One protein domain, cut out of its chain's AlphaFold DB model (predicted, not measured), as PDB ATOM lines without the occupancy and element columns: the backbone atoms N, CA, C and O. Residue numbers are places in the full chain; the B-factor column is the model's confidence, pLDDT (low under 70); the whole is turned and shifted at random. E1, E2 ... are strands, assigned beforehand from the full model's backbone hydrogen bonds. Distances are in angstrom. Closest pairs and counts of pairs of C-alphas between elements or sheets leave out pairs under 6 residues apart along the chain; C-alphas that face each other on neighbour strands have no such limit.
ATOM      1  N   VAL A  19     117.152 220.352 251.569       55.25
ATOM      2  CA  VAL A  19     117.864 219.372 252.386       55.25
ATOM      3  C   VAL A  19     119.179 219.115 251.657       55.25
ATOM      4  O   VAL A  19     119.148 218.782 250.475       55.25
ATOM      5  N   ALA A  20     120.311 219.319 252.335       61.97
ATOM      6  CA  ALA A  20     121.622 218.993 251.778       61.97
ATOM      7  C   ALA A  20     121.614 217.528 251.312       61.97
ATOM      8  O   ALA A  20     121.235 216.646 252.082       61.97
ATOM      9  N   ASP A  21     121.946 217.295 250.044       80.38
ATOM     10  CA  ASP A  21     121.922 215.956 249.465       80.38
ATOM     11  C   ASP A  21     123.285 215.285 249.638       80.38
ATOM     12  O   ASP A  21     124.255 215.668 248.987       80.38
ATOM     13  N   ASP A  22     123.364 214.276 250.503       86.62
ATOM     14  CA  ASP A  22     124.599 213.525 250.724       86.62
ATOM     15  C   ASP A  22     124.742 212.412 249.670       86.62
ATOM     16  O   ASP A  22     123.892 211.522 249.560       86.62
ATOM     17  N   CYS A  23     125.841 212.437 248.913       89.06
ATOM     18  CA  CYS A  23     126.197 211.460 247.886       89.06
ATOM     19  C   CYS A  23     127.433 210.653 248.301       89.06
ATOM     20  O   CYS A  23     128.534 211.190 248.416       89.06
ATOM     21  N   PHE A  24     127.290 209.337 248.463       87.81
ATOM     22  CA  PHE A  24     128.408 208.441 248.778       87.81
ATOM     23  C   PHE A  24     128.970 207.799 247.508       87.81
ATOM     24  O   PHE A  24     128.210 207.246 246.709       87.81
ATOM     25  N   PHE A  25     130.294 207.834 247.339       86.88
ATOM     26  CA  PHE A  25     130.961 207.129 246.245       86.88
ATOM     27  C   PHE A  25     131.099 205.637 246.568       86.88
ATOM     28  O   PHE A  25     131.582 205.258 247.638       86.88
ATOM     29  N   LEU A  26     130.689 204.775 245.639       78.94
ATOM     30  CA  LEU A  26     130.697 203.325 245.824       78.94
ATOM     31  C   LEU A  26     132.032 202.709 245.369       78.94
ATOM     32  O   LEU A  26     132.502 202.957 244.261       78.94
ATOM     33  N   SER A  27     132.617 201.833 246.195       70.12
ATOM     34  CA  SER A  27     133.956 201.224 246.022       70.12
ATOM     35  C   SER A  27     134.170 200.373 244.763       70.12
ATOM     36  O   SER A  27     135.270 199.874 244.543       70.12
ATOM     37  N   ASN A  28     133.136 200.167 243.949       67.62
ATOM     38  CA  ASN A  28     133.142 199.215 242.837       67.62
ATOM     39  C   ASN A  28     133.291 199.911 241.474       67.62
ATOM     40  O   ASN A  28     133.197 199.255 240.438       67.62
ATOM     41  N   CYS A  29     133.474 201.234 241.466       67.56
ATOM     42  CA  CYS A  29     133.608 202.017 240.248       67.56
ATOM     43  C   CYS A  29     135.070 202.221 239.873       67.56
ATOM     44  O   CYS A  29     135.818 202.910 240.561       67.56
ATOM     45  N   THR A  30     135.464 201.632 238.747       56.91
ATOM     46  CA  THR A  30     136.793 201.792 238.161       56.91
ATOM     47  C   THR A  30     136.640 202.429 236.784       56.91
ATOM     48  O   THR A  30     135.989 201.839 235.924       56.91
ATOM     49  N   LEU A  31     137.271 203.593 236.589       56.16
ATOM     50  CA  LEU A  31     137.537 204.310 235.324       56.16
ATOM     51  C   LEU A  31     136.636 205.499 234.921       56.16
ATOM     52  O   LEU A  31     137.160 206.375 234.242       56.16
ATOM     53  N   LEU A  32     135.372 205.637 235.347       58.31
ATOM     54  CA  LEU A  32     134.543 206.821 235.018       58.31
ATOM     55  C   LEU A  32     133.532 207.140 236.135       58.31
ATOM     56  O   LEU A  32     132.668 206.318 236.426       58.31
ATOM     57  N   ALA A  33     133.570 208.340 236.727       59.41
ATOM     58  CA  ALA A  33     132.573 208.758 237.731       59.41
ATOM     59  C   ALA A  33     131.249 209.280 237.147       59.41
ATOM     60  O   ALA A  33     130.328 209.598 237.897       59.41
ATOM     61  N   ALA A  34     131.126 209.352 235.820       58.84
ATOM     62  CA  ALA A  34     129.903 209.796 235.151       58.84
ATOM     63  C   ALA A  34     128.761 208.756 235.194       58.84
ATOM     64  O   ALA A  34     127.656 209.030 234.724       58.84
ATOM     65  N   GLU A  35     129.003 207.553 235.721       67.56
ATOM     66  CA  GLU A  35     127.984 206.510 235.799       67.56
ATOM     67  C   GLU A  35     127.117 206.669 237.051       67.56
ATOM     68  O   GLU A  35     127.610 206.693 238.178       67.56
ATOM     69  N   SER A  36     125.798 206.681 236.866       66.12
ATOM     70  CA  SER A  36     124.850 206.862 237.970       66.12
ATOM     71  C   SER A  36     124.912 205.785 239.050       66.12
ATOM     72  O   SER A  36     124.558 206.023 240.197       66.12
ATOM     73  N   ARG A  37     125.416 204.599 238.694       74.06
ATOM     74  CA  ARG A  37     125.652 203.479 239.614       74.06
ATOM     75  C   ARG A  37     126.834 203.686 240.564       74.06
ATOM     76  O   ARG A  37     127.015 202.857 241.446       74.06
ATOM     77  N   CYS A  38     127.647 204.725 240.367       78.50
ATOM     78  CA  CYS A  38     128.792 205.031 241.229       78.50
ATOM     79  C   CYS A  38     128.429 205.874 242.445       78.50
ATOM     80  O   CYS A  38     129.225 205.967 243.380       78.50
ATOM     81  N   TRP A  39     127.232 206.454 242.442       84.69
ATOM     82  CA  TRP A  39     126.772 207.382 243.458       84.69
ATOM     83  C   TRP A  39     125.557 206.812 244.172       84.69
ATOM     84  O   TRP A  39     124.617 206.323 243.550       84.69
ATOM     85  N   ASN A  40     125.569 206.898 245.495       84.88
ATOM     86  CA  ASN A  40     124.394 206.670 246.319       84.88
ATOM     87  C   ASN A  40     124.003 208.002 246.968       84.88
ATOM     88  O   ASN A  40     124.531 208.338 248.030       84.88
ATOM     89  N   CYS A  41     123.154 208.771 246.280       84.06
ATOM     90  CA  CYS A  41     122.674 210.080 246.728       84.06
ATOM     91  C   CYS A  41     121.335 209.957 247.462       84.06
ATOM     92  O   CYS A  41     120.409 209.290 246.990       84.06
ATOM     93  N   SER A  42     121.218 210.627 248.608       81.06
ATOM     94  CA  SER A  42     120.026 210.605 249.465       81.06
ATOM     95  C   SER A  42     118.751 211.125 248.781       81.06
ATOM     96  O   SER A  42     117.647 210.680 249.104       81.06
ATOM     97  N   SER A  43     118.900 212.007 247.791       74.56
ATOM     98  CA  SER A  43     117.828 212.575 246.968       74.56
ATOM     99  C   SER A  43     117.301 211.638 245.874       74.56
ATOM    100  O   SER A  43     116.287 211.943 245.240       74.56
ATOM    101  N   GLY A  44     117.987 210.519 245.608       70.56
ATOM    102  CA  GLY A  44     117.721 209.648 244.461       70.56
ATOM    103  C   GLY A  44     118.211 210.205 243.117       70.56
ATOM    104  O   GLY A  44     117.916 209.618 242.074       70.56
ATOM    105  N   GLN A  45     118.950 211.322 243.113       72.00
ATOM    106  CA  GLN A  45     119.621 211.824 241.915       72.00
ATOM    107  C   GLN A  45     120.716 210.863 241.445       72.00
ATOM    108  O   GLN A  45     121.369 210.179 242.229       72.00
ATOM    109  N   SER A  46     120.912 210.816 240.127       71.50
ATOM    110  CA  SER A  46     121.882 209.931 239.485       71.50
ATOM    111  C   SER A  46     123.323 210.436 239.560       71.50
ATOM    112  O   SER A  46     124.236 209.658 239.325       71.50
ATOM    113  N   LEU A  47     123.545 211.726 239.813       80.50
ATOM    114  CA  LEU A  47     124.865 212.357 239.869       80.50
ATOM    115  C   LEU A  47     124.838 213.486 240.913       80.50
ATOM    116  O   LEU A  47     123.778 214.090 241.087       80.50
ATOM    117  N   PRO A  48     125.974 213.807 241.558       85.25
ATOM    118  CA  PRO A  48     126.081 214.951 242.459       85.25
ATOM    119  C   PRO A  48     125.789 216.277 241.743       85.25
ATOM    120  O   PRO A  48     126.157 216.462 240.581       85.25
ATOM    121  N   THR A  49     125.164 217.213 242.451       85.81
ATOM    122  CA  THR A  49     124.889 218.582 241.984       85.81
ATOM    123  C   THR A  49     125.609 219.612 242.854       85.81
ATOM    124  O   THR A  49     126.223 219.260 243.859       85.81
ATOM    125  N   ALA A  50     125.501 220.897 242.502       85.12
ATOM    126  CA  ALA A  50     126.125 221.996 243.246       85.12
ATOM    127  C   ALA A  50     125.692 222.085 244.724       85.12
ATOM    128  O   ALA A  50     126.430 222.632 245.533       85.12
ATOM    129  N   GLU A  51     124.537 221.520 245.089       85.56
ATOM    130  CA  GLU A  51     124.038 221.477 246.473       85.56
ATOM    131  C   GLU A  51     124.416 220.182 247.213       85.56
ATOM    132  O   GLU A  51     124.148 220.050 248.410       85.56
ATOM    133  N   SER A  52     125.015 219.212 246.513       89.19
ATOM    134  CA  SER A  52     125.335 217.899 247.068       89.19
ATOM    135  C   SER A  52     126.630 217.924 247.883       89.19
ATOM    136  O   SER A  52     127.605 218.569 247.496       89.19
ATOM    137  N   THR A  53     126.678 217.154 248.965       91.69
ATOM    138  CA  THR A  53     127.905 216.859 249.713       91.69
ATOM    139  C   THR A  53     128.397 215.465 249.338       91.69
ATOM    140  O   THR A  53     127.685 214.476 249.488       91.69
ATOM    141  N   ILE A  54     129.622 215.362 248.825       91.12
ATOM    142  CA  ILE A  54     130.218 214.086 248.428       91.12
ATOM    143  C   ILE A  54     131.006 213.475 249.588       91.12
ATOM    144  O   ILE A  54     131.904 214.102 250.148       91.12
ATOM    145  N   HIS A  55     130.753 212.197 249.862       91.31
ATOM    146  CA  HIS A  55     131.497 211.387 250.817       91.31
ATOM    147  C   HIS A  55     132.292 210.269 250.128       91.31
ATOM    148  O   HIS A  55     131.725 209.352 249.527       91.31
ATOM    149  N   PHE A  56     133.611 210.295 250.308       91.62
ATOM    150  CA  PHE A  56     134.513 209.174 250.061       91.62
ATOM    151  C   PHE A  56     134.889 208.557 251.412       91.62
ATOM    152  O   PHE A  56     135.621 209.164 252.196       91.62
ATOM    153  N   ALA A  57     134.352 207.375 251.713       90.25
ATOM    154  CA  ALA A  57     134.540 206.721 253.005       90.25
ATOM    155  C   ALA A  57     135.000 205.268 252.841       90.25
ATOM    156  O   ALA A  57     134.391 204.506 252.091       90.25
ATOM    157  N   SER A  58     136.047 204.876 253.575       89.81
ATOM    158  CA  SER A  58     136.574 203.501 253.613       89.81
ATOM    159  C   SER A  58     137.002 202.922 252.253       89.81
ATOM    160  O   SER A  58     136.937 201.709 252.041       89.81
ATOM    161  N   LEU A  59     137.448 203.774 251.325       88.50
ATOM    162  CA  LEU A  59     137.904 203.366 249.993       88.50
ATOM    163  C   LEU A  59     139.393 202.993 249.990       88.50
ATOM    164  O   LEU A  59     140.192 203.601 250.697       88.50
ATOM    165  N   ARG A  60     139.789 202.017 249.167       87.56
ATOM    166  CA  ARG A  60     141.191 201.593 249.014       87.56
ATOM    167  C   ARG A  60     141.601 201.668 247.549       87.56
ATOM    168  O   ARG A  60     140.920 201.072 246.721       87.56
ATOM    169  N   ASP A  61     142.682 202.393 247.272       84.44
ATOM    170  CA  ASP A  61     143.302 202.563 245.951       84.44
ATOM    171  C   ASP A  61     142.315 202.837 244.800       84.44
ATOM    172  O   ASP A  61     142.361 202.210 243.741       84.44
ATOM    173  N   VAL A  62     141.395 203.785 245.004       86.88
ATOM    174  CA  VAL A  62     140.404 204.156 243.984       86.88
ATOM    175  C   VAL A  62     140.948 205.276 243.107       86.88
ATOM    176  O   VAL A  62     141.151 206.388 243.586       86.88
ATOM    177  N   SER A  63     141.113 205.015 241.812       87.88
ATOM    178  CA  SER A  63     141.448 206.035 240.810       87.88
ATOM    179  C   SER A  63     140.229 206.393 239.968       87.88
ATOM    180  O   SER A  63     139.582 205.514 239.391       87.88
ATOM    181  N   VAL A  64     139.915 207.683 239.883       86.69
ATOM    182  CA  VAL A  64     138.683 208.174 239.265       86.69
ATOM    183  C   VAL A  64     138.915 209.451 238.458       86.69
ATOM    184  O   VAL A  64     139.639 210.348 238.880       86.69
ATOM    185  N   ASN A  65     138.270 209.531 237.293       87.81
ATOM    186  CA  ASN A  65     138.113 210.769 236.536       87.81
ATOM    187  C   ASN A  65     136.684 211.291 236.762       87.81
ATOM    188  O   ASN A  65     135.710 210.635 236.371       87.81
ATOM    189  N   LEU A  66     136.573 212.436 237.438       84.75
ATOM    190  CA  LEU A  66     135.311 213.105 237.766       84.75
ATOM    191  C   LEU A  66     134.825 214.046 236.659       84.75
ATOM    192  O   LEU A  66     133.705 214.541 236.737       84.75
ATOM    193  N   GLY A  67     135.619 214.285 235.614       84.44
ATOM    194  CA  GLY A  67     135.331 215.311 234.621       84.44
ATOM    195  C   GLY A  67     135.235 216.687 235.282       84.44
ATOM    196  O   GLY A  67     136.032 217.007 236.161       84.44
ATOM    197  N   SER A  68     134.256 217.493 234.865       88.44
ATOM    198  CA  SER A  68     133.973 218.792 235.478       88.44
ATOM    199  C   SER A  68     132.769 218.681 236.412       88.44
ATOM    200  O   SER A  68     131.647 218.538 235.925       88.44
ATOM    201  N   ILE A  69     132.980 218.770 237.727       87.50
ATOM    202  CA  ILE A  69     131.892 218.747 238.722       87.50
ATOM    203  C   ILE A  69     131.971 219.950 239.656       87.50
ATOM    204  O   ILE A  69     133.058 220.392 240.017       87.50
ATOM    205  N   GLN A  70     130.803 220.439 240.063       90.69
ATOM    206  CA  GLN A  70     130.644 221.453 241.098       90.69
ATOM    207  C   GLN A  70     129.722 220.890 242.171       90.69
ATOM    208  O   GLN A  70     128.627 220.427 241.847       90.69
ATOM    209  N   VAL A  71     130.171 220.918 243.419       91.06
ATOM    210  CA  VAL A  71     129.452 220.384 244.580       91.06
ATOM    211  C   VAL A  71     129.544 221.330 245.766       91.06
ATOM    212  O   VAL A  71     130.321 222.280 245.747       91.06
ATOM    213  N   LYS A  72     128.761 221.074 246.811       91.19
ATOM    214  CA  LYS A  72     128.797 221.878 248.026       91.19
ATOM    215  C   LYS A  72     130.017 221.529 248.869       91.19
ATOM    216  O   LYS A  72     130.895 222.361 249.034       91.19
ATOM    217  N   ASP A  73     130.129 220.292 249.343       93.00
ATOM    218  CA  ASP A  73     131.251 219.869 250.187       93.00
ATOM    219  C   ASP A  73     131.829 218.529 249.715       93.00
ATOM    220  O   ASP A  73     131.113 217.683 249.182       93.00
ATOM    221  N   ILE A  74     133.124 218.308 249.938       94.31
ATOM    222  CA  ILE A  74     133.801 217.029 249.689       94.31
ATOM    223  C   ILE A  74     134.419 216.534 250.995       94.31
ATOM    224  O   ILE A  74     135.187 217.240 251.649       94.31
ATOM    225  N   ILE A  75     134.111 215.300 251.385       95.19
ATOM    226  CA  ILE A  75     134.580 214.692 252.632       95.19
ATOM    227  C   ILE A  75     135.267 213.363 252.320       95.19
ATOM    228  O   ILE A  75     134.628 212.421 251.859       95.19
ATOM    229  N   LEU A  76     136.564 213.273 252.618       94.94
ATOM    230  CA  LEU A  76     137.360 212.049 252.545       94.94
ATOM    231  C   LEU A  76     137.638 211.554 253.966       94.94
ATOM    232  O   LEU A  76     138.204 212.284 254.784       94.94
ATOM    233  N   ARG A  77     137.252 210.313 254.265       95.00
ATOM    234  CA  ARG A  77     137.517 209.673 255.557       95.00
ATOM    235  C   ARG A  77     138.009 208.244 255.375       95.00
ATOM    236  O   ARG A  77     137.361 207.465 254.673       95.00
ATOM    237  N   ASP A  78     139.115 207.891 256.027       93.62
ATOM    238  CA  ASP A  78     139.674 206.529 256.027       93.62
ATOM    239  C   ASP A  78     139.802 205.952 254.603       93.62
ATOM    240  O   ASP A  78     139.440 204.805 254.341       93.62
ATOM    241  N   SER A  79     140.207 206.794 253.648       92.94
ATOM    242  CA  SER A  79     140.114 206.508 252.207       92.94
ATOM    243  C   SER A  79     141.402 206.812 251.457       92.94
ATOM    244  O   SER A  79     142.065 207.794 251.772       92.94
ATOM    245  N   GLN A  80     141.701 206.022 250.425       93.06
ATOM    246  CA  GLN A  80     142.784 206.246 249.462       93.06
ATOM    247  C   GLN A  80     142.190 206.490 248.072       93.06
ATOM    248  O   GLN A  80     141.637 205.574 247.456       93.06
ATOM    249  N   VAL A  81     142.255 207.737 247.606       92.19
ATOM    250  CA  VAL A  81     141.586 208.192 246.380       92.19
ATOM    251  C   VAL A  81     142.565 208.955 245.495       92.19
ATOM    252  O   VAL A  81     143.311 209.797 245.979       92.19
ATOM    253  N   THR A  82     142.534 208.695 244.192       92.25
ATOM    254  CA  THR A  82     143.292 209.425 243.176       92.25
ATOM    255  C   THR A  82     142.326 210.065 242.187       92.25
ATOM    256  O   THR A  82     141.564 209.361 241.525       92.25
ATOM    257  N   PHE A  83     142.362 211.389 242.062       92.44
ATOM    258  CA  PHE A  83     141.701 212.099 240.970       92.44
ATOM    259  C   PHE A  83     142.665 212.231 239.800       92.44
ATOM    260  O   PHE A  83     143.814 212.633 239.976       92.44
ATOM    261  N   ILE A  84     142.191 211.867 238.613       91.12
ATOM    262  CA  ILE A  84     142.967 211.902 237.375       91.12
ATOM    263  C   ILE A  84     142.208 212.762 236.370       91.12
ATOM    264  O   ILE A  84     141.009 212.550 236.177       91.12
ATOM    265  N   GLU A  85     142.892 213.728 235.749       91.00
ATOM    266  CA  GLU A  85     142.347 214.567 234.663       91.00
ATOM    267  C   GLU A  85     140.987 215.210 234.999       91.00
ATOM    268  O   GLU A  85     140.085 215.293 234.165       91.00
ATOM    269  N   SER A  86     140.813 215.623 236.258       90.69
ATOM    270  CA  SER A  86     139.540 216.133 236.775       90.69
ATOM    271  C   SER A  86     139.567 217.654 236.974       90.69
ATOM    272  O   SER A  86     140.621 218.257 237.180       90.69
ATOM    273  N   ASN A  87     138.395 218.287 236.937       93.12
ATOM    274  CA  ASN A  87     138.185 219.691 237.282       93.12
ATOM    275  C   ASN A  87     137.034 219.794 238.293       93.12
ATOM    276  O   ASN A  87     135.860 219.720 237.939       93.12
ATOM    277  N   VAL A  88     137.373 219.903 239.570       92.38
ATOM    278  CA  VAL A  88     136.416 219.775 240.672       92.38
ATOM    279  C   VAL A  88     136.310 221.105 241.399       92.38
ATOM    280  O   VAL A  88     137.330 221.639 241.829       92.38
ATOM    281  N   SER A  89     135.097 221.622 241.588       93.31
ATOM    282  CA  SER A  89     134.835 222.748 242.484       93.31
ATOM    283  C   SER A  89     133.956 222.349 243.671       93.31
ATOM    284  O   SER A  89     133.024 221.556 243.545       93.31
ATOM    285  N   SER A  90     134.287 222.884 244.843       93.56
ATOM    286  CA  SER A  90     133.565 222.683 246.101       93.56
ATOM    287  C   SER A  90     133.593 223.950 246.949       93.56
ATOM    288  O   SER A  90     134.493 224.769 246.781       93.56
ATOM    289  N   VAL A  91     132.655 224.107 247.878       90.00
ATOM    290  CA  VAL A  91     132.728 225.136 248.924       90.00
ATOM    291  C   VAL A  91     133.771 224.731 249.964       90.00
ATOM    292  O   VAL A  91     134.705 225.495 250.218       90.00
ATOM    293  N   ASN A  92     133.682 223.507 250.502       94.12
ATOM    294  CA  ASN A  92     134.654 222.975 251.462       94.12
ATOM    295  C   ASN A  92     135.187 221.595 251.078       94.12
ATOM    296  O   ASN A  92     134.469 220.755 250.534       94.12
ATOM    297  N   LEU A  93     136.432 221.322 251.471       96.06
ATOM    298  CA  LEU A  93     137.030 219.993 251.378       96.06
ATOM    299  C   LEU A  93     137.641 219.575 252.718       96.06
ATOM    300  O   LEU A  93     138.481 220.278 253.275       96.06
ATOM    301  N   ASN A  94     137.236 218.413 253.230       96.94
ATOM    302  CA  ASN A  94     137.685 217.874 254.512       96.94
ATOM    303  C   ASN A  94     138.280 216.475 254.344       96.94
ATOM    304  O   ASN A  94     137.588 215.547 253.932       96.94
ATOM    305  N   MET A  95     139.540 216.297 254.732       96.88
ATOM    306  CA  MET A  95     140.246 215.016 254.711       96.88
ATOM    307  C   MET A  95     140.622 214.566 256.122       96.88
ATOM    308  O   MET A  95     141.290 215.299 256.856       96.88
ATOM    309  N   LEU A  96     140.284 213.331 256.481       96.81
ATOM    310  CA  LEU A  96     140.630 212.740 257.773       96.81
ATOM    311  C   LEU A  96     141.122 211.302 257.605       96.81
ATOM    312  O   LEU A  96     140.374 210.460 257.116       96.81
ATOM    313  N   ASP A  97     142.346 211.028 258.063       96.19
ATOM    314  CA  ASP A  97     142.939 209.682 258.031       96.19
ATOM    315  C   ASP A  97     142.927 209.071 256.608       96.19
ATOM    316  O   ASP A  97     142.667 207.887 256.407       96.19
ATOM    317  N   SER A  98     143.181 209.910 255.597       96.81
ATOM    318  CA  SER A  98     143.028 209.583 254.171       96.81
ATOM    319  C   SER A  98     144.293 209.859 253.357       96.81
ATOM    320  O   SER A  98     145.048 210.768 253.688       96.81
ATOM    321  N   THR A  99     144.473 209.156 252.238       96.62
ATOM    322  CA  THR A  99     145.430 209.502 251.172       96.62
ATOM    323  C   THR A  99     144.662 210.048 249.975       96.62
ATOM    324  O   THR A  99     143.705 209.424 249.513       96.62
ATOM    325  N   PHE A 100     145.066 211.207 249.469       95.94
ATOM    326  CA  PHE A 100     144.435 211.851 248.329       95.94
ATOM    327  C   PHE A 100     145.481 212.275 247.312       95.94
ATOM    328  O   PHE A 100     146.349 213.087 247.612       95.94
ATOM    329  N   ASN A 101     145.379 211.737 246.106       95.50
ATOM    330  CA  ASN A 101     146.323 212.005 245.037       95.50
ATOM    331  C   ASN A 101     145.621 212.813 243.947       95.50
ATOM    332  O   ASN A 101     144.546 212.436 243.479       95.50
ATOM    333  N   LEU A 102     146.226 213.915 243.532       95.12
ATOM    334  CA  LEU A 102     145.769 214.735 242.422       95.12
ATOM    335  C   LEU A 102     146.763 214.586 241.284       95.12
ATOM    336  O   LEU A 102     147.886 215.074 241.376       95.12
ATOM    337  N   ASN A 103     146.329 213.937 240.210       93.62
ATOM    338  CA  ASN A 103     147.126 213.779 239.010       93.62
ATOM    339  C   ASN A 103     146.506 214.573 237.854       93.62
ATOM    340  O   ASN A 103     145.350 214.323 237.492       93.62
ATOM    341  N   ASN A 104     147.240 215.553 237.311       92.06
ATOM    342  CA  ASN A 104     146.780 216.440 236.231       92.06
ATOM    343  C   ASN A 104     145.350 216.972 236.481       92.06
ATOM    344  O   ASN A 104     144.478 216.950 235.614       92.06
ATOM    345  N   THR A 105     145.072 217.338 237.734       93.81
ATOM    346  CA  THR A 105     143.729 217.668 238.225       93.81
ATOM    347  C   THR A 105     143.712 219.091 238.762       93.81
ATOM    348  O   THR A 105     144.635 219.510 239.461       93.81
ATOM    349  N   THR A 106     142.640 219.822 238.458       96.25
ATOM    350  CA  THR A 106     142.348 221.130 239.046       96.25
ATOM    351  C   THR A 106     141.269 220.987 240.114       96.25
ATOM    352  O   THR A 106     140.189 220.464 239.849       96.25
ATOM    353  N   LEU A 107     141.552 221.462 241.324       95.94
ATOM    354  CA  LEU A 107     140.637 221.461 242.459       95.94
ATOM    355  C   LEU A 107     140.429 222.897 242.951       95.94
ATOM    356  O   LEU A 107     141.379 223.553 243.367       95.94
ATOM    357  N   THR A 108     139.189 223.373 242.940       96.31
ATOM    358  CA  THR A 108     138.796 224.688 243.458       96.31
ATOM    359  C   THR A 108     137.947 224.516 244.718       96.31
ATOM    360  O   THR A 108     136.916 223.854 244.686       96.31
ATOM    361  N   VAL A 109     138.368 225.092 245.839       94.88
ATOM    362  CA  VAL A 109     137.690 225.032 247.141       94.88
ATOM    363  C   VAL A 109     137.389 226.457 247.602       94.88
ATOM    364  O   VAL A 109     138.277 227.137 248.111       94.88
ATOM    365  N   GLU A 110     136.165 226.933 247.392       91.06
ATOM    366  CA  GLU A 110     135.796 228.349 247.527       91.06
ATOM    367  C   GLU A 110     136.087 228.922 248.925       91.06
ATOM    368  O   GLU A 110     136.596 230.039 249.030       91.06
ATOM    369  N   GLU A 111     135.838 228.161 249.996       92.44
ATOM    370  CA  GLU A 111     136.001 228.628 251.377       92.44
ATOM    371  C   GLU A 111     137.202 227.989 252.090       92.44
ATOM    372  O   GLU A 111     138.168 228.689 252.432       92.44
ATOM    373  N   HIS A 112     137.157 226.677 252.349       95.31
ATOM    374  CA  HIS A 112     138.110 226.041 253.260       95.31
ATOM    375  C   HIS A 112     138.511 224.610 252.882       95.31
ATOM    376  O   HIS A 112     137.669 223.728 252.703       95.31
ATOM    377  N   PHE A 113     139.821 224.355 252.865       97.06
ATOM    378  CA  PHE A 113     140.404 223.020 252.752       97.06
ATOM    379  C   PHE A 113     141.064 222.594 254.077       97.06
ATOM    380  O   PHE A 113     142.130 223.092 254.435       97.06
ATOM    381  N   ALA A 114     140.488 221.615 254.779       97.19
ATOM    382  CA  ALA A 114     141.099 220.991 255.950       97.19
ATOM    383  C   ALA A 114     141.606 219.566 255.670       97.19
ATOM    384  O   ALA A 114     140.870 218.721 255.163       97.19
ATOM    385  N   ALA A 115     142.825 219.248 256.105       96.88
ATOM    386  CA  ALA A 115     143.333 217.880 256.166       96.88
ATOM    387  C   ALA A 115     143.955 217.570 257.533       96.88
ATOM    388  O   ALA A 115     144.699 218.372 258.108       96.88
ATOM    389  N   ARG A 116     143.653 216.386 258.074       96.94
ATOM    390  CA  ARG A 116     144.151 215.947 259.377       96.94
ATOM    391  C   ARG A 116     144.557 214.480 259.363       96.94
ATOM    392  O   ARG A 116     143.725 213.630 259.076       96.94
ATOM    393  N   ARG A 117     145.793 214.189 259.797       96.31
ATOM    394  CA  ARG A 117     146.360 212.822 259.801       96.31
ATOM    395  C   ARG A 117     146.271 212.153 258.423       96.31
ATOM    396  O   ARG A 117     146.030 210.959 258.326       96.31
ATOM    397  N   SER A 118     146.432 212.949 257.373       97.44
ATOM    398  CA  SER A 118     146.196 212.539 255.989       97.44
ATOM    399  C   SER A 118     147.456 212.706 255.140       97.44
ATOM    400  O   SER A 118     148.434 213.308 255.578       97.44
ATOM    401  N   GLN A 119     147.423 212.211 253.910       97.44
ATOM    402  CA  GLN A 119     148.438 212.432 252.887       97.44
ATOM    403  C   GLN A 119     147.785 213.062 251.653       97.44
ATOM    404  O   GLN A 119     146.725 212.606 251.230       97.44
ATOM    405  N   LEU A 120     148.389 214.120 251.114       96.75
ATOM    406  CA  LEU A 120     147.977 214.792 249.884       96.75
ATOM    407  C   LEU A 120     149.170 214.842 248.927       96.75
ATOM    408  O   LEU A 120     150.151 215.533 249.205       96.75
ATOM    409  N   ASP A 121     149.049 214.165 247.791       96.00
ATOM    410  CA  ASP A 121     150.092 214.114 246.770       96.00
ATOM    411  C   ASP A 121     149.608 214.802 245.484       96.00
ATOM    412  O   ASP A 121     148.514 214.528 244.994       96.00
ATOM    413  N   LEU A 122     150.409 215.719 244.941       94.94
ATOM    414  CA  LEU A 122     150.152 216.432 243.688       94.94
ATOM    415  C   LEU A 122     151.190 216.001 242.649       94.94
ATOM    416  O   LEU A 122     152.392 216.107 242.907       94.94
ATOM    417  N   SER A 123     150.726 215.567 241.478       92.81
ATOM    418  CA  SER A 123     151.564 215.141 240.356       92.81
ATOM    419  C   SER A 123     151.055 215.656 239.004       92.81
ATOM    420  O   SER A 123     149.895 216.047 238.860       92.81
ATOM    421  N   ASP A 124     151.942 215.643 238.004       87.06
ATOM    422  CA  ASP A 124     151.688 216.014 236.603       87.06
ATOM    423  C   ASP A 124     150.923 217.341 236.426       87.06
ATOM    424  O   ASP A 124     149.922 217.412 235.720       87.06
ATOM    425  N   GLN A 125     151.427 218.416 237.048       87.94
ATOM    426  CA  GLN A 125     150.888 219.785 236.928       87.94
ATOM    427  C   GLN A 125     149.501 219.982 237.567       87.94
ATOM    428  O   GLN A 125     148.710 220.814 237.117       87.94
ATOM    429  N   ALA A 126     149.203 219.259 238.648       94.25
ATOM    430  CA  ALA A 126     147.989 219.475 239.426       94.25
ATOM    431  C   ALA A 126     147.930 220.891 240.033       94.25
ATOM    432  O   ALA A 126     148.949 221.490 240.405       94.25
ATOM    433  N   ALA A 127     146.710 221.418 240.160       94.94
ATOM    434  CA  ALA A 127     146.452 222.755 240.676       94.94
ATOM    435  C   ALA A 127     145.366 222.750 241.760       94.94
ATOM    436  O   ALA A 127     144.274 222.221 241.553       94.94
ATOM    437  N   ILE A 128     145.642 223.384 242.900       96.38
ATOM    438  CA  ILE A 128     144.662 223.616 243.967       96.38
ATOM    439  C   ILE A 128     144.451 225.119 244.121       96.38
ATOM    440  O   ILE A 128     145.409 225.868 244.300       96.38
ATOM    441  N   PHE A 129     143.195 225.552 244.100       96.25
ATOM    442  CA  PHE A 129     142.771 226.917 244.378       96.25
ATOM    443  C   PHE A 129     141.867 226.895 245.600       96.25
ATOM    444  O   PHE A 129     140.847 226.219 245.588       96.25
ATOM    445  N   THR A 130     142.211 227.613 246.660       95.62
ATOM    446  CA  THR A 130     141.357 227.715 247.844       95.62
ATOM    447  C   THR A 130     141.447 229.087 248.489       95.62
ATOM    448  O   THR A 130     142.394 229.812 248.229       95.62
ATOM    449  N   ASN A 131     140.493 229.499 249.319       93.62
ATOM    450  CA  ASN A 131     140.673 230.725 250.095       93.62
ATOM    451  C   ASN A 131     141.554 230.462 251.328       93.62
ATOM    452  O   ASN A 131     142.576 231.126 251.529       93.62
ATOM    453  N   THR A 132     141.217 229.440 252.119       96.44
ATOM    454  CA  THR A 132     141.974 229.068 253.322       96.44
ATOM    455  C   THR A 132     142.267 227.575 253.391       96.44
ATOM    456  O   THR A 132     141.419 226.758 253.048       96.44
ATOM    457  N   ALA A 133     143.450 227.200 253.885       97.12
ATOM    458  CA  ALA A 133     143.807 225.797 254.088       97.12
ATOM    459  C   ALA A 133     144.335 225.514 255.501       97.12
ATOM    460  O   ALA A 133     145.014 226.339 256.114       97.12
ATOM    461  N   THR A 134     144.039 224.340 256.053       97.69
ATOM    462  CA  THR A 134     144.578 223.880 257.338       97.69
ATOM    463  C   THR A 134     144.990 222.422 257.260       97.69
ATOM    464  O   THR A 134     144.172 221.528 257.078       97.69
ATOM    465  N   PHE A 135     146.271 222.177 257.479       97.38
ATOM    466  CA  PHE A 135     146.894 220.868 257.441       97.38
ATOM    467  C   PHE A 135     147.474 220.557 258.818       97.38
ATOM    468  O   PHE A 135     148.301 221.305 259.352       97.38
ATOM    469  N   ARG A 136     147.050 219.445 259.417       96.94
ATOM    470  CA  ARG A 136     147.533 219.018 260.734       96.94
ATOM    471  C   ARG A 136     147.973 217.570 260.708       96.94
ATOM    472  O   ARG A 136     147.174 216.703 260.355       96.94
ATOM    473  N   LYS A 137     149.209 217.281 261.115       96.69
ATOM    474  CA  LYS A 137     149.779 215.924 261.037       96.69
ATOM    475  C   LYS A 137     149.614 215.319 259.645       96.69
ATOM    476  O   LYS A 137     149.194 214.180 259.515       96.69
ATOM    477  N   THR A 138     149.801 216.144 258.620       97.00
ATOM    478  CA  THR A 138     149.529 215.788 257.224       97.00
ATOM    479  C   THR A 138     150.841 215.698 256.457       97.00
ATOM    480  O   THR A 138     151.739 216.504 256.701       97.00
ATOM    481  N   THR A 139     150.934 214.742 255.539       97.62
ATOM    482  CA  THR A 139     152.024 214.654 254.563       97.62
ATOM    483  C   THR A 139     151.585 215.328 253.268       97.62
ATOM    484  O   THR A 139     150.574 214.938 252.694       97.62
ATOM    485  N   LEU A 140     152.316 216.345 252.821       95.69
ATOM    486  CA  LEU A 140     152.131 216.997 251.525       95.69
ATOM    487  C   LEU A 140     153.275 216.591 250.601       95.69
ATOM    488  O   LEU A 140     154.435 216.718 250.990       95.69
ATOM    489  N   THR A 141     152.973 216.160 249.381       95.00
ATOM    490  CA  THR A 141     153.990 215.848 248.370       95.00
ATOM    491  C   THR A 141     153.691 216.606 247.095       95.00
ATOM    492  O   THR A 141     152.647 216.403 246.485       95.00
ATOM    493  N   PHE A 142     154.604 217.475 246.671       93.12
ATOM    494  CA  PHE A 142     154.556 218.102 245.354       93.12
ATOM    495  C   PHE A 142     155.607 217.437 244.474       93.12
ATOM    496  O   PHE A 142     156.800 217.567 244.745       93.12
ATOM    497  N   ASP A 143     155.156 216.728 243.442       89.88
ATOM    498  CA  ASP A 143     156.011 216.080 242.450       89.88
ATOM    499  C   ASP A 143     155.777 216.712 241.069       89.88
ATOM    500  O   ASP A 143     154.724 216.552 240.451       89.88
ATOM    501  N   GLY A 144     156.729 217.526 240.611       80.75
ATOM    502  CA  GLY A 144     156.655 218.270 239.355       80.75
ATOM    503  C   GLY A 144     156.058 219.684 239.456       80.75
ATOM    504  O   GLY A 144     156.081 220.334 240.502       80.75
ATOM    505  N   GLY A 145     155.569 220.176 238.310       86.25
ATOM    506  CA  GLY A 145     155.128 221.554 238.028       86.25
ATOM    507  C   GLY A 145     153.816 222.006 238.677       86.25
ATOM    508  O   GLY A 145     152.987 222.595 237.987       86.25
ATOM    509  N   ASN A 146     153.580 221.688 239.950       93.19
ATOM    510  CA  ASN A 146     152.278 221.874 240.603       93.19
ATOM    511  C   ASN A 146     152.041 223.317 241.070       93.19
ATOM    512  O   ASN A 146     152.984 224.055 241.366       93.19
ATOM    513  N   THR A 147     150.768 223.714 241.170       94.56
ATOM    514  CA  THR A 147     150.365 225.044 241.653       94.56
ATOM    515  C   THR A 147     149.430 224.939 242.852       94.56
ATOM    516  O   THR A 147     148.388 224.295 242.787       94.56
ATOM    517  N   PHE A 148     149.757 225.637 243.935       95.44
ATOM    518  CA  PHE A 148     148.871 225.801 245.083       95.44
ATOM    519  C   PHE A 148     148.582 227.285 245.289       95.44
ATOM    520  O   PHE A 148     149.497 228.091 245.461       95.44
ATOM    521  N   ASN A 149     147.311 227.662 245.246       95.38
ATOM    522  CA  ASN A 149     146.863 229.037 245.370       95.38
ATOM    523  C   ASN A 149     145.927 229.173 246.567       95.38
ATOM    524  O   ASN A 149     144.895 228.505 246.627       95.38
ATOM    525  N   CYS A 150     146.301 230.029 247.513       94.69
ATOM    526  CA  CYS A 150     145.507 230.350 248.684       94.69
ATOM    527  C   CYS A 150     145.609 231.821 249.087       94.69
ATOM    528  O   CYS A 150     146.522 232.529 248.674       94.69
ATOM    529  N   THR A 151     144.692 232.293 249.930       93.56
ATOM    530  CA  THR A 151     144.906 233.546 250.667       93.56
ATOM    531  C   THR A 151     145.815 233.275 251.864       93.56
ATOM    532  O   THR A 151     146.813 233.967 252.071       93.56
ATOM    533  N   SER A 152     145.495 232.237 252.645       95.62
ATOM    534  CA  SER A 152     146.300 231.811 253.794       95.62
ATOM    535  C   SER A 152     146.186 230.312 254.071       95.62
ATOM    536  O   SER A 152     145.121 229.717 253.920       95.62
ATOM    537  N   ALA A 153     147.276 229.705 254.525       96.56
ATOM    538  CA  ALA A 153     147.324 228.310 254.925       96.56
ATOM    539  C   ALA A 153     148.074 228.130 256.249       96.56
ATOM    540  O   ALA A 153     149.046 228.832 256.538       96.56
ATOM    541  N   LEU A 154     147.640 227.147 257.036       97.19
ATOM    542  CA  LEU A 154     148.287 226.714 258.271       97.19
ATOM    543  C   LEU A 154     148.756 225.260 258.125       97.19
ATOM    544  O   LEU A 154     147.943 224.388 257.828       97.19
ATOM    545  N   PHE A 155     150.038 224.985 258.366       97.62
ATOM    546  CA  PHE A 155     150.641 223.654 258.265       97.62
ATOM    547  C   PHE A 155     151.357 223.273 259.567       97.62
ATOM    548  O   PHE A 155     152.378 223.858 259.928       97.62
ATOM    549  N   THR A 156     150.824 222.292 260.295       97.25
ATOM    550  CA  THR A 156     151.288 221.953 261.652       97.25
ATOM    551  C   THR A 156     151.561 220.467 261.835       97.25
ATOM    552  O   THR A 156     150.780 219.631 261.375       97.25
ATOM    553  N   ASP A 157     152.633 220.140 262.561       95.88
ATOM    554  CA  ASP A 157     153.019 218.769 262.933       95.88
ATOM    555  C   ASP A 157     153.152 217.810 261.731       95.88
ATOM    556  O   ASP A 157     152.880 216.616 261.866       95.88
ATOM    557  N   GLY A 158     153.459 218.323 260.536       95.44
ATOM    558  CA  GLY A 158     153.363 217.585 259.274       95.44
ATOM    559  C   GLY A 158     154.694 217.404 258.547       95.44
ATOM    560  O   GLY A 158     155.741 217.890 258.976       95.44
TER     561      GLY A 158
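AT A GLANCE: This is residues 19 to 158 of the 865 residues of an uncharacterized protein of Planoprotostelium fungivorum (UniProt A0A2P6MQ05). The chain winds in stacked turns into a three-sided solenoid: one wall is E4, E7, E9, E11 and E13, the second is E5 with the first parts of E8, E10, E12 and E14, and the third is E3 and E6 with the later parts of those four strands, which bend at a corner. At one end the third wall is continued by the hairpin E1 and E2, and the open end of the other side shows E13 and E14. The printed part has 140 residues, no named helix and 14 strands, E1 to E14 in chain order, and its class is all strand. The five-strand sheet is parallel; the branched nine-strand sheet is mixed. The whole is compact, with a radius of gyration of the C-alphas of 13.9 A and spans of 39 by 30 by 24 A.

HOW THE PARTS SIT: Begin in the branched, twisted sheet at E8, residues 87 to 96. On one side of it lie E5, residues 68 to 70, and E6, residues 73 to 77; on the other side lies E10, residues 106 to 116. Look for N 69 and O 87 at 3.0 A, N 74 and O 92 at 2.9 A, and N 88 and O 106 at 2.9 A, each within hydrogen-bond range. Beyond E10, parallel, come E12, residues 127 to 136, with N 107 and O 127 at 2.8 A, and E14, residues 147 to 156, with N 128 and O 147 at 2.9 A. Beyond E6, parallel, come E3, residues 52 to 57, with N 54 and O 73 at 2.8 A, and E1, residues 21 to 25, with N 23 and O 53 at 2.8 A. E2, residues 39 to 41, forms a hairpin with E1, N 24 and O 40 being 3.0 A apart. The other sheet runs E4, residues 62 to 64, E7, residues 80 to 84, E9, residues 99 to 103, E11, residues 119 to 123, and E13, residues 139 to 143; see N 62 and O 80 at 3.0 A, N 81 and O 99 at 2.9 A, N 100 and O 119 at 2.8 A, and N 120 and O 139 at 2.8 A. The two sheets form a sandwich, two sheets face to face, 9.8 A centre to centre where they face each other.

IN THESE COORDINATES: Find C-alpha 21 at (121.922, 215.956, 249.465), where E1 begins. From C-alpha 87 at (138.185, 219.691, 237.282), E8 runs 21.8 A and bends by 95 degrees at residue 91. E10, 21.1 A, bends by 107 degrees at residue 111; E12, 20.4 A, by 102 degrees at residue 131; E14, 20.3 A, by 103 degrees at residue 151, ending at C-alpha 156 at (151.288, 221.953, 261.652).

THE WHOLE: The C-alphas of Val 19 and Gly 144, the two farthest apart, are 40.9 A apart. The printed part has no cut. The link E1 to E2 is long, with 13 residues; E2 to E3 is short, and the others are tight. The mean pLDDT of the printed part is 88.9, and residues 19 to 20 and 28 to 36 are under 70.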